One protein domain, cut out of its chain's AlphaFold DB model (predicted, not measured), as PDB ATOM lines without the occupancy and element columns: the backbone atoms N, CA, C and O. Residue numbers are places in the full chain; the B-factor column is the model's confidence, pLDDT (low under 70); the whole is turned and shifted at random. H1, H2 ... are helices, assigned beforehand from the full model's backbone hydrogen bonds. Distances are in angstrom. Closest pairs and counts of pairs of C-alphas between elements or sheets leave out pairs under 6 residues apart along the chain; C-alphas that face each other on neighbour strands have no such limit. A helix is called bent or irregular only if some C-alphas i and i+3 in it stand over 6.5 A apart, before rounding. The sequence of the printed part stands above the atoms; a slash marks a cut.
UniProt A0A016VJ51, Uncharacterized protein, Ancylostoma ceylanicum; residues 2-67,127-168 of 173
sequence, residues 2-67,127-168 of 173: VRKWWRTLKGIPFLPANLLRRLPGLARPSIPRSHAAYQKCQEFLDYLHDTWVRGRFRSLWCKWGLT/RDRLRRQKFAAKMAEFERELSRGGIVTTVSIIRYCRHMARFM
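What this domain is: This is residues 2 to 67 and 127 to 168 of the 173 residues of an uncharacterized protein of Ancylostoma ceylanicum (UniProt A0A016VJ51). The longest helix, H5, makes one side of the domain and H4 makes the opposite side, with the shorter helices H1, H2, H3 and H6 clustered loosely between them. H6 runs nearly alongside H5 and meets H1 near their last residues in a corner of about a right angle, and the unnamed stretch from residue 54 to 67 leads from the end of H4 across towards H5. The printed part has 108 residues with six named helices, H1 to H6 in order along the chain, and no named strand; its class is all helix. It is compact, with a radius of gyration of the C-alphas of 14.5 A, and its C-alphas span 40 by 29 by 27 A.

How they stand to each other: Start at H5, residues 127 to 147, and look across to H6, residues 154 to 164. The two are close but not clearly touching, at a shallow tilt of 13 degrees, opposite ways; their closest C-alphas, of Phe 135 and Met 164, are 7.4 A apart. From H6 move to H1, residues 2 to 10: they touch about perpendicular, at 81 degrees, and their closest C-alphas are those of Thr 8 and Arg 162, 4.8 A apart. H2, residues 17 to 22, only just touches H6, with 3 pairs of C-alphas within 8 A, the closest those of Arg 22 and Thr 154 at 6.1 A; the tilt is a steep 55 degrees, opposite ways. H3, residues 24 to 27, touches H1, and the closest C-alphas, of Trp 5 and Gly 25, are 6.4 A apart. H4, residues 38 to 53, is close to H3 but not clearly touching it, with the closest C-alphas, of Leu 26 and Leu 45, 7.0 A apart. H1 and H4 are near each other, while H4 and H6 are apart. In H1, H4, H5 and H6 every O i to N i+4 pair is within hydrogen-bond range; H2 has 0 of 2, but 2 of 3 O i to N i+3 pairs, and H3 is too short for an O i to N i+4 pair.

Where its parts are: Find C-alpha 127 at (5.311, 0.950, 160.095); from there H5 runs 30.4 A to C-alpha 147. H4 covers 20.3 A, H6 15.3 A and H1 12.2 A, the last beginning at C-alpha 2, at (21.486, 25.627, 157.977). H2 is irregular: C-alphas 18 and 21 are 7.0 A apart. H6 ends at C-alpha 164, at (10.800, 14.079, 151.328).

The domain as a whole: The two C-alphas farthest apart, of Ser 34 and Arg 129, are 43.6 A from each other. Residues 68 to 126 are not printed, and C-alphas 67 and 127 are 16.4 A apart across that cut. Of the links that are printed whole, H2 to H3 is tight and the others are short. Residues 144 to 151, of which 144 to 147 belong to H5, stand free. The mean pLDDT of the printed part is 87.7; look for values under 70 at residue 67 and residues 149 to 150.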
ATOM      1  N   VAL A   2      20.855  26.944 158.223       88.50
ATOM      2  CA  VAL A   2      21.486  25.627 157.977       88.50
ATOM      3  C   VAL A   2      20.476  24.470 157.927       88.50
ATOM      4  O   VAL A   2      20.435  23.726 156.955       88.50
ATOM      5  N   ARG A   3      19.555  24.371 158.899       90.12
ATOM      6  CA  ARG A   3      18.521  23.311 158.936       90.12
ATOM      7  C   ARG A   3      17.618  23.278 157.695       90.12
ATOM      8  O   ARG A   3      17.210  22.203 157.265       90.12
ATOM      9  N   LYS A   4      17.265  24.441 157.128       90.19
ATOM     10  CA  LYS A   4      16.416  24.523 155.923       90.19
ATOM     11  C   LYS A   4      17.181  24.058 154.681       90.19
ATOM     12  O   LYS A   4      16.589  23.371 153.854       90.19
ATOM     13  N   TRP A   5      18.461  24.411 154.584       92.38
ATOM     14  CA  TRP A   5      19.370  23.954 153.532       92.38
ATOM     15  C   TRP A   5      19.621  22.443 153.630       92.38
ATOM     16  O   TRP A   5      19.344  21.716 152.679       92.38
ATOM     17  N   TRP A   6      19.970  21.943 154.818       92.19
ATOM     18  CA  TRP A   6      20.159  20.514 155.078       92.19
ATOM     19  C   TRP A   6      18.921  19.677 154.734       92.19
ATOM     20  O   TRP A   6      19.019  18.629 154.103       92.19
ATOM     21  N   ARG A   7      17.720  20.153 155.091       91.94
ATOM     22  CA  ARG A   7      16.464  19.489 154.699       91.94
ATOM     23  C   ARG A   7      16.273  19.429 153.186       91.94
ATOM     24  O   ARG A   7      15.683  18.469 152.716       91.94
ATOM     25  N   THR A   8      16.736  20.422 152.431       93.06
ATOM     26  CA  THR A   8      16.704  20.349 150.965       93.06
ATOM     27  C   THR A   8      17.662  19.266 150.469       93.06
ATOM     28  O   THR A   8      17.240  18.420 149.688       93.06
ATOM     29  N   LEU A   9      18.894  19.213 150.987       92.44
ATOM     30  CA  LEU A   9      19.876  18.200 150.584       92.44
ATOM     31  C   LEU A   9      19.440  16.771 150.922       92.44
ATOM     32  O   LEU A   9      19.539  15.883 150.085       92.44
ATOM     33  N   LYS A  10      18.856  16.548 152.104       90.88
ATOM     34  CA  LYS A  10      18.288  15.240 152.470       90.88
ATOM     35  C   LYS A  10      17.204  14.763 151.497       90.88
ATOM     36  O   LYS A  10      16.990  13.569 151.357       90.88
ATOM     37  N   GLY A  11      16.498  15.663 150.820       90.75
ATOM     38  CA  GLY A  11      15.487  15.275 149.838       90.75
ATOM     39  C   GLY A  11      16.051  14.794 148.501       90.75
ATOM     40  O   GLY A  11      15.315  14.163 147.750       90.75
ATOM     41  N   ILE A  12      17.325  15.076 148.208       91.50
ATOM     42  CA  ILE A  12      17.961  14.823 146.908       91.50
ATOM     43  C   ILE A  12      17.870  13.365 146.453       91.50
ATOM     44  O   ILE A  12      17.496  13.165 145.303       91.50
ATOM     45  N   PRO A  13      18.112  12.345 147.303       89.81
ATOM     46  CA  PRO A  13      17.950  10.945 146.911       89.81
ATOM     47  C   PRO A  13      16.594  10.624 146.285       89.81
ATOM     48  O   PRO A  13      16.489   9.682 145.518       89.81
ATOM     49  N   PHE A  14      15.553  11.384 146.605       89.19
ATOM     50  CA  PHE A  14      14.210  11.174 146.082       89.19
ATOM     51  C   PHE A  14      13.856  12.140 144.955       89.19
ATOM     52  O   PHE A  14      12.687  12.269 144.637       89.19
ATOM     53  N   LEU A  15      14.816  12.865 144.390       90.56
ATOM     54  CA  LEU A  15      14.585  13.765 143.270       90.56
ATOM     55  C   LEU A  15      15.051  13.098 141.965       90.56
ATOM     56  O   LEU A  15      16.135  12.510 141.956       90.56
ATOM     57  N   PRO A  16      14.297  13.225 140.857       88.56
ATOM     58  CA  PRO A  16      14.776  12.849 139.532       88.56
ATOM     59  C   PRO A  16      16.138  13.482 139.218       88.56
ATOM     60  O   PRO A  16      16.345  14.682 139.428       88.56
ATOM     61  N   ALA A  17      17.075  12.685 138.697       86.44
ATOM     62  CA  ALA A  17      18.460  13.116 138.490       86.44
ATOM     63  C   ALA A  17      18.586  14.324 137.536       86.44
ATOM     64  O   ALA A  17      19.438  15.192 137.729       86.44
ATOM     65  N   ASN A  18      17.690  14.434 136.553       86.69
ATOM     66  CA  ASN A  18      17.620  15.563 135.621       86.69
ATOM     67  C   ASN A  18      17.272  16.902 136.305       86.69
ATOM     68  O   ASN A  18      17.587  17.962 135.769       86.69
ATOM     69  N   LEU A  19      16.676  16.884 137.501       89.44
ATOM     70  CA  LEU A  19      16.299  18.095 138.240       89.44
ATOM     71  C   LEU A  19      17.371  18.578 139.226       89.44
ATOM     72  O   LEU A  19      17.238  19.672 139.775       89.44
ATOM     73  N   LEU A  20      18.458  17.826 139.432       88.44
ATOM     74  CA  LEU A  20      19.524  18.192 140.380       88.44
ATOM     75  C   LEU A  20      20.167  19.537 140.065       88.44
ATOM     76  O   LEU A  20      20.407  20.338 140.966       88.44
ATOM     77  N   ARG A  21      20.406  19.811 138.776       88.00
ATOM     78  CA  ARG A  21      21.020  21.067 138.311       88.00
ATOM     79  C   ARG A  21      20.177  22.296 138.660       88.00
ATOM     80  O   ARG A  21      20.686  23.408 138.670       88.00
ATOM     81  N   ARG A  22      18.896  22.095 138.980       90.12
ATOM     82  CA  ARG A  22      17.940  23.152 139.319       90.12
ATOM     83  C   ARG A  22      17.875  23.439 140.819       90.12
ATOM     84  O   ARG A  22      17.050  24.245 141.231       90.12
ATOM     85  N   LEU A  23      18.710  22.794 141.640       91.12
ATOM     86  CA  LEU A  23      18.812  23.038 143.080       91.12
ATOM     87  C   LEU A  23      19.995  23.971 143.405       91.12
ATOM     88  O   LEU A  23      21.128  23.499 143.502       91.12
ATOM     89  N   PRO A  24      19.760  25.264 143.710       90.38
ATOM     90  CA  PRO A  24      20.839  26.192 144.057       90.38
ATOM     91  C   PRO A  24      21.608  25.752 145.305       90.38
ATOM     92  O   PRO A  24      22.821  25.900 145.383       90.38
ATOM     93  N   GLY A  25      20.897  25.149 146.266       89.31
ATOM     94  CA  GLY A  25      21.479  24.646 147.510       89.31
ATOM     95  C   GLY A  25      22.481  23.504 147.327       89.31
ATOM     96  O   GLY A  25      23.215  23.218 148.267       89.31
ATOM     97  N   LEU A  26      22.502  22.860 146.154       90.56
ATOM     98  CA  LEU A  26      23.500  21.852 145.799       90.56
ATOM     99  C   LEU A  26      24.751  22.489 145.179       90.56
ATOM    100  O   LEU A  26      25.841  21.959 145.345       90.56
ATOM    101  N   ALA A  27      24.616  23.625 144.489       89.88
ATOM    102  CA  ALA A  27      25.753  24.354 143.928       89.88
ATOM    103  C   ALA A  27      26.512  25.152 145.000       89.88
ATOM    104  O   ALA A  27      27.732  25.262 144.945       89.88
ATOM    105  N   ARG A  28      25.789  25.714 145.976       91.12
ATOM    106  CA  ARG A  28      26.365  26.534 147.046       91.12
ATOM    107  C   ARG A  28      25.501  26.477 148.309       91.12
ATOM    108  O   ARG A  28      24.273  26.378 148.195       91.12
ATOM    109  N   PRO A  29      26.077  26.608 149.521       92.75
ATOM    110  CA  PRO A  29      25.281  26.665 150.737       92.75
ATOM    111  C   PRO A  29      24.292  27.835 150.683       92.75
ATOM    112  O   PRO A  29      24.674  28.974 150.421       92.75
ATOM    113  N   SER A  30      23.012  27.582 150.970       89.56
ATOM    114  CA  SER A  30      21.973  28.631 151.031       89.56
ATOM    115  C   SER A  30      22.030  29.438 152.339       89.56
ATOM    116  O   SER A  30      20.999  29.782 152.920       89.56
ATOM    117  N   ILE A  31      23.238  29.665 152.846       90.00
ATOM    118  CA  ILE A  31      23.554  30.417 154.060       90.00
ATOM    119  C   ILE A  31      24.520  31.557 153.708       90.00
ATOM    120  O   ILE A  31      25.325  31.395 152.788       90.00
ATOM    121  N   PRO A  32      24.457  32.702 154.411       92.19
ATOM    122  CA  PRO A  32      25.376  33.816 154.181       92.19
ATOM    123  C   PRO A  32      26.841  33.405 154.366       92.19
ATOM    124  O   PRO A  32      27.135  32.592 155.240       92.19
ATOM    125  N   ARG A  33      27.762  34.006 153.597       92.56
ATOM    126  CA  ARG A  33      29.216  33.763 153.741       92.56
ATOM    127  C   ARG A  33      29.751  34.157 155.116       92.56
ATOM    128  O   ARG A  33      30.671  33.520 155.603       92.56
ATOM    129  N   SER A  34      29.141  35.161 155.740       94.38
ATOM    130  CA  SER A  34      29.468  35.620 157.092       94.38
ATOM    131  C   SER A  34      29.013  34.664 158.198       94.38
ATOM    132  O   SER A  34      29.374  34.840 159.356       94.38
ATOM    133  N   HIS A  35      28.194  33.658 157.885       93.81
ATOM    134  CA  HIS A  35      27.692  32.729 158.888       93.81
ATOM    135  C   HIS A  35      28.793  31.737 159.294       93.81
ATOM    136  O   HIS A  35      29.358  31.077 158.428       93.81
ATOM    137  N   ALA A  36      29.013  31.525 160.596       95.12
ATOM    138  CA  ALA A  36      30.079  30.651 161.117       95.12
ATOM    139  C   ALA A  36      30.098  29.236 160.492       95.12
ATOM    140  O   ALA A  36      31.142  28.680 160.181       95.12
ATOM    141  N   ALA A  37      28.920  28.657 160.244       93.38
ATOM    142  CA  ALA A  37      28.792  27.343 159.601       93.38
ATOM    143  C   ALA A  37      29.044  27.313 158.074       93.38
ATOM    144  O   ALA A  37      28.969  26.232 157.490       93.38
ATOM    145  N   TYR A  38      29.277  28.451 157.404       94.56
ATOM    146  CA  TYR A  38      29.393  28.519 155.941       94.56
ATOM    147  C   TYR A  38      30.509  27.624 155.412       94.56
ATOM    148  O   TYR A  38      30.250  26.787 154.549       94.56
ATOM    149  N   GLN A  39      31.712  27.752 155.976       95.75
ATOM    150  CA  GLN A  39      32.878  26.984 155.544       95.75
ATOM    151  C   GLN A  39      32.631  25.477 155.668       95.75
ATOM    152  O   GLN A  39      32.789  24.748 154.697       95.75
ATOM    153  N   LYS A  40      32.107  25.020 156.811       95.06
ATOM    154  CA  LYS A  40      31.769  23.601 157.017       95.06
ATOM    155  C   LYS A  40      30.683  23.094 156.070       95.06
ATOM    156  O   LYS A  40      30.717  21.943 155.646       95.06
ATOM    157  N   CYS A  41      29.720  23.939 155.710       95.00
ATOM    158  CA  CYS A  41      28.717  23.578 154.712       95.00
ATOM    159  C   CYS A  41      29.310  23.493 153.300       95.00
ATOM    160  O   CYS A  41      28.840  22.675 152.514       95.00
ATOM    161  N   GLN A  42      30.308  24.322 152.983       96.06
ATOM    162  CA  GLN A  42      31.026  24.267 151.712       96.06
ATOM    163  C   GLN A  42      31.884  23.000 151.623       96.06
ATOM    164  O   GLN A  42      31.677  22.225 150.699       96.06
ATOM    165  N   GLU A  43      32.711  22.720 152.638       96.31
ATOM    166  CA  GLU A  43      33.513  21.485 152.728       96.31
ATOM    167  C   GLU A  43      32.640  20.230 152.550       96.31
ATOM    168  O   GLU A  43      32.990  19.295 151.832       96.31
ATOM    169  N   PHE A  44      31.450  20.221 153.164       95.12
ATOM    170  CA  PHE A  44      30.494  19.133 152.981       95.12
ATOM    171  C   PHE A  44      29.972  19.022 151.541       95.12
ATOM    172  O   PHE A  44      29.792  17.906 151.051       95.12
ATOM    173  N   LEU A  45      29.678  20.142 150.869       95.19
ATOM    174  CA  LEU A  45      29.238  20.110 149.473       95.19
ATOM    175  C   LEU A  45      30.336  19.594 148.556       95.19
ATOM    176  O   LEU A  45      30.020  18.818 147.660       95.19
ATOM    177  N   ASP A  46      31.581  19.990 148.793       95.94
ATOM    178  CA  ASP A  46      32.724  19.545 148.001       95.94
ATOM    179  C   ASP A  46      32.860  18.019 148.123       95.94
ATOM    180  O   ASP A  46      32.777  17.303 147.123       95.94
ATOM    181  N   TYR A  47      32.849  17.492 149.356       95.12
ATOM    182  CA  TYR A  47      32.790  16.046 149.601       95.12
ATOM    183  C   TYR A  47      31.590  15.371 148.916       95.12
ATOM    184  O   TYR A  47      31.734  14.321 148.282       95.12
ATOM    185  N   LEU A  48      30.389  15.947 149.048       93.00
ATOM    186  CA  LEU A  48      29.170  15.400 148.452       93.00
ATOM    187  C   LEU A  48      29.295  15.319 146.927       93.00
ATOM    188  O   LEU A  48      28.902  14.312 146.334       93.00
ATOM    189  N   HIS A  49      29.847  16.350 146.290       92.75
ATOM    190  CA  HIS A  49      30.054  16.379 144.848       92.75
ATOM    191  C   HIS A  49      31.064  15.334 144.402       92.75
ATOM    192  O   HIS A  49      30.744  14.514 143.538       92.75
ATOM    193  N   ASP A  50      32.235  15.332 145.025       94.69
ATOM    194  CA  ASP A  50      33.371  14.511 144.609       94.69
ATOM    195  C   ASP A  50      33.145  13.029 144.882       94.69
ATOM    196  O   ASP A  50      33.626  12.174 144.145       94.69
ATOM    197  N   THR A  51      32.345  12.711 145.900       92.06
ATOM    198  CA  THR A  51      32.080  11.328 146.307       92.06
ATOM    199  C   THR A  51      30.787  10.787 145.701       92.06
ATOM    200  O   THR A  51      30.764   9.680 145.150       92.06
ATOM    201  N   TRP A  52      29.699  11.559 145.797       90.06
ATOM    202  CA  TRP A  52      28.345  11.069 145.532       90.06
ATOM    203  C   TRP A  52      27.729  11.616 144.255       90.06
ATOM    204  O   TRP A  52      26.984  10.885 143.625       90.06
ATOM    205  N   VAL A  53      27.992  12.857 143.840       88.00
ATOM    206  CA  VAL A  53      27.358  13.399 142.619       88.00
ATOM    207  C   VAL A  53      28.140  13.003 141.369       88.00
ATOM    208  O   VAL A  53      27.548  12.537 140.395       88.00
ATOM    209  N   ARG A  54      29.464  13.177 141.390       89.25
ATOM    210  CA  ARG A  54      30.364  12.929 140.250       89.25
ATOM    211  C   ARG A  54      31.287  11.728 140.466       89.25
ATOM    212  O   ARG A  54      31.776  11.167 139.490       89.25
ATOM    213  N   GLY A  55      31.486  11.331 141.721       88.12
ATOM    214  CA  GLY A  55      32.417  10.280 142.119       88.12
ATOM    215  C   GLY A  55      31.963   8.844 141.883       88.12
ATOM    216  O   GLY A  55      30.958   8.549 141.229       88.12
ATOM    217  N   ARG A  56      32.712   7.927 142.505       88.31
ATOM    218  CA  ARG A  56      32.532   6.468 142.413       88.31
ATOM    219  C   ARG A  56      31.132   5.994 142.811       88.31
ATOM    220  O   ARG A  56      30.684   4.960 142.327       88.31
ATOM    221  N   PHE A  57      30.429   6.736 143.665       84.25
ATOM    222  CA  PHE A  57      29.112   6.345 144.169       84.25
ATOM    223  C   PHE A  57      27.941   7.039 143.458       84.25
ATOM    224  O   PHE A  57      26.808   6.976 143.947       84.25
ATOM    225  N   ARG A  58      28.173   7.662 142.291       82.81
ATOM    226  CA  ARG A  58      27.161   8.428 141.537       82.81
ATOM    227  C   ARG A  58      25.857   7.697 141.230       82.81
ATOM    228  O   ARG A  58      24.815   8.334 141.137       82.81
ATOM    229  N   SER A  59      25.891   6.377 141.092       78.56
ATOM    230  CA  SER A  59      24.712   5.558 140.788       78.56
ATOM    231  C   SER A  59      23.992   5.024 142.031       78.56
ATOM    232  O   SER A  59      22.906   4.470 141.907       78.56
ATOM    233  N   LEU A  60      24.557   5.180 143.235       80.44
ATOM    234  CA  LEU A  60      24.062   4.498 144.441       80.44
ATOM    235  C   LEU A  60      23.107   5.337 145.299       80.44
ATOM    236  O   LEU A  60      22.398   4.804 146.161       80.44
ATOM    237  N   TRP A  61      23.127   6.660 145.130       80.69
ATOM    238  CA  TRP A  61      22.395   7.571 146.009       80.69
ATOM    239  C   TRP A  61      20.968   7.853 145.526       80.69
ATOM    240  O   TRP A  61      20.105   8.125 146.366       80.69
ATOM    241  N   CYS A  62      20.700   7.766 144.219       84.94
ATOM    242  CA  CYS A  62      19.373   8.008 143.657       84.94
ATOM    243  C   CYS A  62      18.415   6.879 144.059       84.94
ATOM    244  O   CYS A  62      18.685   5.703 143.847       84.94
ATOM    245  N   LYS A  63      17.298   7.248 144.680       81.94
ATOM    246  CA  LYS A  63      16.194   6.377 145.109       81.94
ATOM    247  C   LYS A  63      14.904   6.655 144.345       81.94
ATOM    248  O   LYS A  63      13.881   6.048 144.658       81.94
ATOM    249  N   TRP A  64      14.932   7.589 143.397       81.94
ATOM    250  CA  TRP A  64      13.796   7.832 142.520       81.94
ATOM    251  C   TRP A  64      13.476   6.563 141.729       81.94
ATOM    252  O   TRP A  64      14.379   5.948 141.172       81.94
ATOM    253  N   GLY A  65      12.206   6.155 141.720       70.25
ATOM    254  CA  GLY A  65      11.754   4.964 140.993       70.25
ATOM    255  C   GLY A  65      12.247   3.620 141.546       70.25
ATOM    256  O   GLY A  65      11.846   2.584 141.032       70.25
ATOM    257  N   LEU A  66      13.065   3.596 142.608       72.75
ATOM    258  CA  LEU A  66      13.548   2.343 143.195       72.75
ATOM    259  C   LEU A  66      12.547   1.784 144.214       72.75
ATOM    260  O   LEU A  66      12.301   2.380 145.268       72.75
ATOM    261  N   THR A  67      12.012   0.599 143.929       61.38
ATOM    262  CA  THR A  67      11.107  -0.167 144.809       61.38
ATOM    263  C   THR A  67      11.823  -1.269 145.605       61.38
ATOM    264  O   THR A  67      11.283  -1.776 146.597       61.38
ATOM    265  N   ARG A 127       4.738  -0.409 160.085       80.38
ATOM    266  CA  ARG A 127       5.311   0.950 160.095       80.38
ATOM    267  C   ARG A 127       6.167   1.255 158.861       80.38
ATOM    268  O   ARG A 127       6.046   2.342 158.301       80.38
ATOM    269  N   ASP A 128       7.012   0.322 158.438       77.56
ATOM    270  CA  ASP A 128       7.919   0.516 157.301       77.56
ATOM    271  C   ASP A 128       7.166   0.437 155.974       77.56
ATOM    272  O   ASP A 128       7.412   1.246 155.080       77.56
ATOM    273  N   ARG A 129       6.175  -0.462 155.881       81.12
ATOM    274  CA  ARG A 129       5.252  -0.535 154.741       81.12
ATOM    275  C   ARG A 129       4.503   0.783 154.548       81.12
ATOM    276  O   ARG A 129       4.524   1.334 153.455       81.12
ATOM    277  N   LEU A 130       3.898   1.315 155.613       83.06
ATOM    278  CA  LEU A 130       3.188   2.599 155.568       83.06
ATOM    279  C   LEU A 130       4.124   3.752 155.187       83.06
ATOM    280  O   LEU A 130       3.741   4.634 154.425       83.06
ATOM    281  N   ARG A 131       5.370   3.746 155.683       79.38
ATOM    282  CA  ARG A 131       6.371   4.748 155.292       79.38
ATOM    283  C   ARG A 131       6.700   4.664 153.800       79.38
ATOM    284  O   ARG A 131       6.737   5.705 153.152       79.38
ATOM    285  N   ARG A 132       6.902   3.456 153.257       80.00
ATOM    286  CA  ARG A 132       7.123   3.255 151.816       80.00
ATOM    287  C   ARG A 132       5.911   3.693 150.995       80.00
ATOM    288  O   ARG A 132       6.082   4.427 150.038       80.00
ATOM    289  N   GLN A 133       4.693   3.347 151.397       83.38
ATOM    290  CA  GLN A 133       3.489   3.801 150.689       83.38
ATOM    291  C   GLN A 133       3.397   5.333 150.631       83.38
ATOM    292  O   GLN A 133       3.152   5.888 149.565       83.38
ATOM    293  N   LYS A 134       3.690   6.029 151.738       85.25
ATOM    294  CA  LYS A 134       3.733   7.503 151.764       85.25
ATOM    295  C   LYS A 134       4.815   8.085 150.844       85.25
ATOM    296  O   LYS A 134       4.563   9.082 150.176       85.25
ATOM    297  N   PHE A 135       5.999   7.464 150.798       82.88
ATOM    298  CA  PHE A 135       7.081   7.831 149.872       82.88
ATOM    299  C   PHE A 135       6.633   7.688 148.414       82.88
ATOM    300  O   PHE A 135       6.739   8.644 147.649       82.88
ATOM    301  N   ALA A 136       6.092   6.521 148.062       85.00
ATOM    302  CA  ALA A 136       5.702   6.188 146.700       85.00
ATOM    303  C   ALA A 136       4.566   7.092 146.213       85.00
ATOM    304  O   ALA A 136       4.656   7.647 145.124       85.00
ATOM    305  N   ALA A 137       3.557   7.329 147.056       88.44
ATOM    306  CA  ALA A 137       2.458   8.233 146.738       88.44
ATOM    307  C   ALA A 137       2.950   9.657 146.439       88.44
ATOM    308  O   ALA A 137       2.515  10.259 145.459       88.44
ATOM    309  N   LYS A 138       3.892  10.184 147.239       89.38
ATOM    310  CA  LYS A 138       4.422  11.540 147.031       89.38
ATOM    311  C   LYS A 138       5.327  11.642 145.802       89.38
ATOM    312  O   LYS A 138       5.307  12.671 145.134       89.38
ATOM    313  N   MET A 139       6.117  10.610 145.500       89.19
ATOM    314  CA  MET A 139       6.875  10.563 144.244       89.19
ATOM    315  C   MET A 139       5.944  10.519 143.035       89.19
ATOM    316  O   MET A 139       6.115  11.331 142.139       89.19
ATOM    317  N   ALA A 140       4.923   9.658 143.055       89.44
ATOM    318  CA  ALA A 140       3.951   9.550 141.968       89.44
ATOM    319  C   ALA A 140       3.161  10.855 141.760       89.44
ATOM    320  O   ALA A 140       2.852  11.232 140.636       89.44
ATOM    321  N   GLU A 141       2.832  11.572 142.837       89.88
ATOM    322  CA  GLU A 141       2.224  12.902 142.743       89.88
ATOM    323  C   GLU A 141       3.146  13.902 142.036       89.88
ATOM    324  O   GLU A 141       2.712  14.569 141.102       89.88
ATOM    325  N   PHE A 142       4.420  13.954 142.430       90.00
ATOM    326  CA  PHE A 142       5.408  14.841 141.815       90.00
ATOM    327  C   PHE A 142       5.725  14.454 140.361       90.00
ATOM    328  O   PHE A 142       5.924  15.318 139.515       90.00
ATOM    329  N   GLU A 143       5.722  13.161 140.047       89.06
ATOM    330  CA  GLU A 143       5.859  12.653 138.682       89.06
ATOM    331  C   GLU A 143       4.687  13.093 137.800       89.06
ATOM    332  O   GLU A 143       4.904  13.602 136.705       89.06
ATOM    333  N   ARG A 144       3.447  13.016 138.300       88.50
ATOM    334  CA  ARG A 144       2.279  13.552 137.584       88.50
ATOM    335  C   ARG A 144       2.376  15.059 137.347       88.50
ATOM    336  O   ARG A 144       1.925  15.528 136.307       88.50
ATOM    337  N   GLU A 145       2.932  15.820 138.289       85.38
ATOM    338  CA  GLU A 145       3.186  17.256 138.098       85.38
ATOM    339  C   GLU A 145       4.217  17.509 136.989       85.38
ATOM    340  O   GLU A 145       4.020  18.411 136.177       85.38
ATOM    341  N   LEU A 146       5.277  16.696 136.918       83.12
ATOM    342  CA  LEU A 146       6.295  16.774 135.865       83.12
ATOM    343  C   LEU A 146       5.729  16.425 134.483       83.12
ATOM    344  O   LEU A 146       5.992  17.140 133.519       83.12
ATOM    345  N   SER A 147       4.931  15.359 134.387       82.19
ATOM    346  CA  SER A 147       4.383  14.872 133.113       82.19
ATOM    347  C   SER A 147       3.297  15.771 132.521       82.19
ATOM    348  O   SER A 147       3.027  15.699 131.329       82.19
ATOM    349  N   ARG A 148       2.681  16.651 133.320       79.38
ATOM    350  CA  ARG A 148       1.641  17.591 132.861       79.38
ATOM    351  C   ARG A 148       2.178  18.796 132.075       79.38
ATOM    352  O   ARG A 148       1.426  19.732 131.830       79.38
ATOM    353  N   GLY A 149       3.462  18.813 131.708       63.97
ATOM    354  CA  GLY A 149       4.067  19.901 130.927       63.97
ATOM    355  C   GLY A 149       4.186  21.234 131.676       63.97
ATOM    356  O   GLY A 149       4.578  22.241 131.093       63.97
ATOM    357  N   GLY A 150       3.868  21.262 132.974       65.88
ATOM    358  CA  GLY A 150       4.002  22.453 133.802       65.88
ATOM    359  C   GLY A 150       5.469  22.784 134.068       65.88
ATOM    360  O   GLY A 150       6.274  21.907 134.391       65.88
ATOM    361  N   ILE A 151       5.830  24.070 133.996       71.56
ATOM    362  CA  ILE A 151       7.155  24.544 134.411       71.56
ATOM    363  C   ILE A 151       7.306  24.280 135.913       71.56
ATOM    364  O   ILE A 151       6.844  25.046 136.759       71.56
ATOM    365  N   VAL A 152       7.983  23.190 136.276       82.12
ATOM    366  CA  VAL A 152       8.290  22.915 137.682       82.12
ATOM    367  C   VAL A 152       9.267  23.974 138.158       82.12
ATOM    368  O   VAL A 152      10.384  24.028 137.669       82.12
ATOM    369  N   THR A 153       8.883  24.840 139.088       88.81
ATOM    370  CA  THR A 153       9.773  25.907 139.567       88.81
ATOM    371  C   THR A 153      10.823  25.373 140.542       88.81
ATOM    372  O   THR A 153      10.611  24.372 141.231       88.81
ATOM    373  N   THR A 154      11.942  26.086 140.688       90.50
ATOM    374  CA  THR A 154      12.949  25.802 141.728       90.50
ATOM    375  C   THR A 154      12.330  25.764 143.129       90.50
ATOM    376  O   THR A 154      12.710  24.942 143.964       90.50
ATOM    377  N   VAL A 155      11.330  26.610 143.389       90.06
ATOM    378  CA  VAL A 155      10.597  26.644 144.662       90.06
ATOM    379  C   VAL A 155       9.826  25.342 144.888       90.06
ATOM    380  O   VAL A 155       9.890  24.786 145.989       90.06
ATOM    381  N   SER A 156       9.153  24.822 143.856       91.06
ATOM    382  CA  SER A 156       8.443  23.538 143.914       91.06
ATOM    383  C   SER A 156       9.401  22.379 144.196       91.06
ATOM    384  O   SER A 156       9.143  21.589 145.103       91.06
ATOM    385  N   ILE A 157      10.560  22.339 143.525       92.75
ATOM    386  CA  ILE A 157      11.603  21.323 143.762       92.75
ATOM    387  C   ILE A 157      12.104  21.391 145.211       92.75
ATOM    388  O   ILE A 157      12.162  20.383 145.914       92.75
ATOM    389  N   ILE A 158      12.417  22.590 145.712       93.12
ATOM    390  CA  ILE A 158      12.878  22.780 147.095       93.12
ATOM    391  C   ILE A 158      11.814  22.325 148.100       93.12
ATOM    392  O   ILE A 158      12.148  21.691 149.109       93.12
ATOM    393  N   ARG A 159      10.538  22.653 147.856       93.00
ATOM    394  CA  ARG A 159       9.412  22.247 148.707       93.00
ATOM    395  C   ARG A 159       9.268  20.728 148.722       93.00
ATOM    396  O   ARG A 159       9.173  20.150 149.807       93.00
ATOM    397  N   TYR A 160       9.331  20.102 147.550       93.00
ATOM    398  CA  TYR A 160       9.322  18.656 147.385       93.00
ATOM    399  C   TYR A 160      10.460  17.992 148.178       93.00
ATOM    400  O   TYR A 160      10.197  17.186 149.071       93.00
ATOM    401  N   CYS A 161      11.714  18.405 147.968       92.88
ATOM    402  CA  CYS A 161      12.867  17.836 148.673       92.88
ATOM    403  C   CYS A 161      12.741  17.967 150.201       92.88
ATOM    404  O   CYS A 161      12.964  17.006 150.940       92.88
ATOM    405  N   ARG A 162      12.323  19.137 150.702       92.50
ATOM    406  CA  ARG A 162      12.119  19.355 152.145       92.50
ATOM    407  C   ARG A 162      11.005  18.488 152.721       92.50
ATOM    408  O   ARG A 162      11.094  18.100 153.888       92.50
ATOM    409  N   HIS A 163       9.963  18.212 151.942       91.50
ATOM    410  CA  HIS A 163       8.912  17.280 152.329       91.50
ATOM    411  C   HIS A 163       9.463  15.852 152.403       91.50
ATOM    412  O   HIS A 163       9.305  15.191 153.430       91.50
ATOM    413  N   MET A 164      10.198  15.415 151.376       90.06
ATOM    414  CA  MET A 164      10.800  14.079 151.328       90.06
ATOM    415  C   MET A 164      11.790  13.826 152.470       90.06
ATOM    416  O   MET A 164      11.806  12.747 153.062       90.06
ATOM    417  N   ALA A 165      12.542  14.848 152.875       89.75
ATOM    418  CA  ALA A 165      13.476  14.769 153.993       89.75
ATOM    419  C   ALA A 165      12.834  14.418 155.348       89.75
ATOM    420  O   ALA A 165      13.552  13.997 156.255       89.75
ATOM    421  N   ARG A 166      11.510  14.578 155.506       86.25
ATOM    422  CA  ARG A 166      10.770  14.171 156.719       86.25
ATOM    423  C   ARG A 166      10.638  12.654 156.841       86.25
ATOM    424  O   ARG A 166      10.445  12.145 157.939       86.25
ATOM    425  N   PHE A 167      10.731  11.933 155.725       78.88
ATOM    426  CA  PHE A 167      10.668  10.471 155.712       78.88
ATOM    427  C   PHE A 167      12.027   9.818 155.972       78.88
ATOM    428  O   PHE A 167      12.083   8.626 156.287       78.88
ATOM    429  N   MET A 168      13.116  10.583 155.872       76.38
ATOM    430  CA  MET A 168      14.431  10.129 156.302       76.38
ATOM    431  C   MET A 168      14.510  10.162 157.822       76.38
ATOM    432  O   MET A 168      14.228  11.181 158.451       76.38
TER     433      MET A 168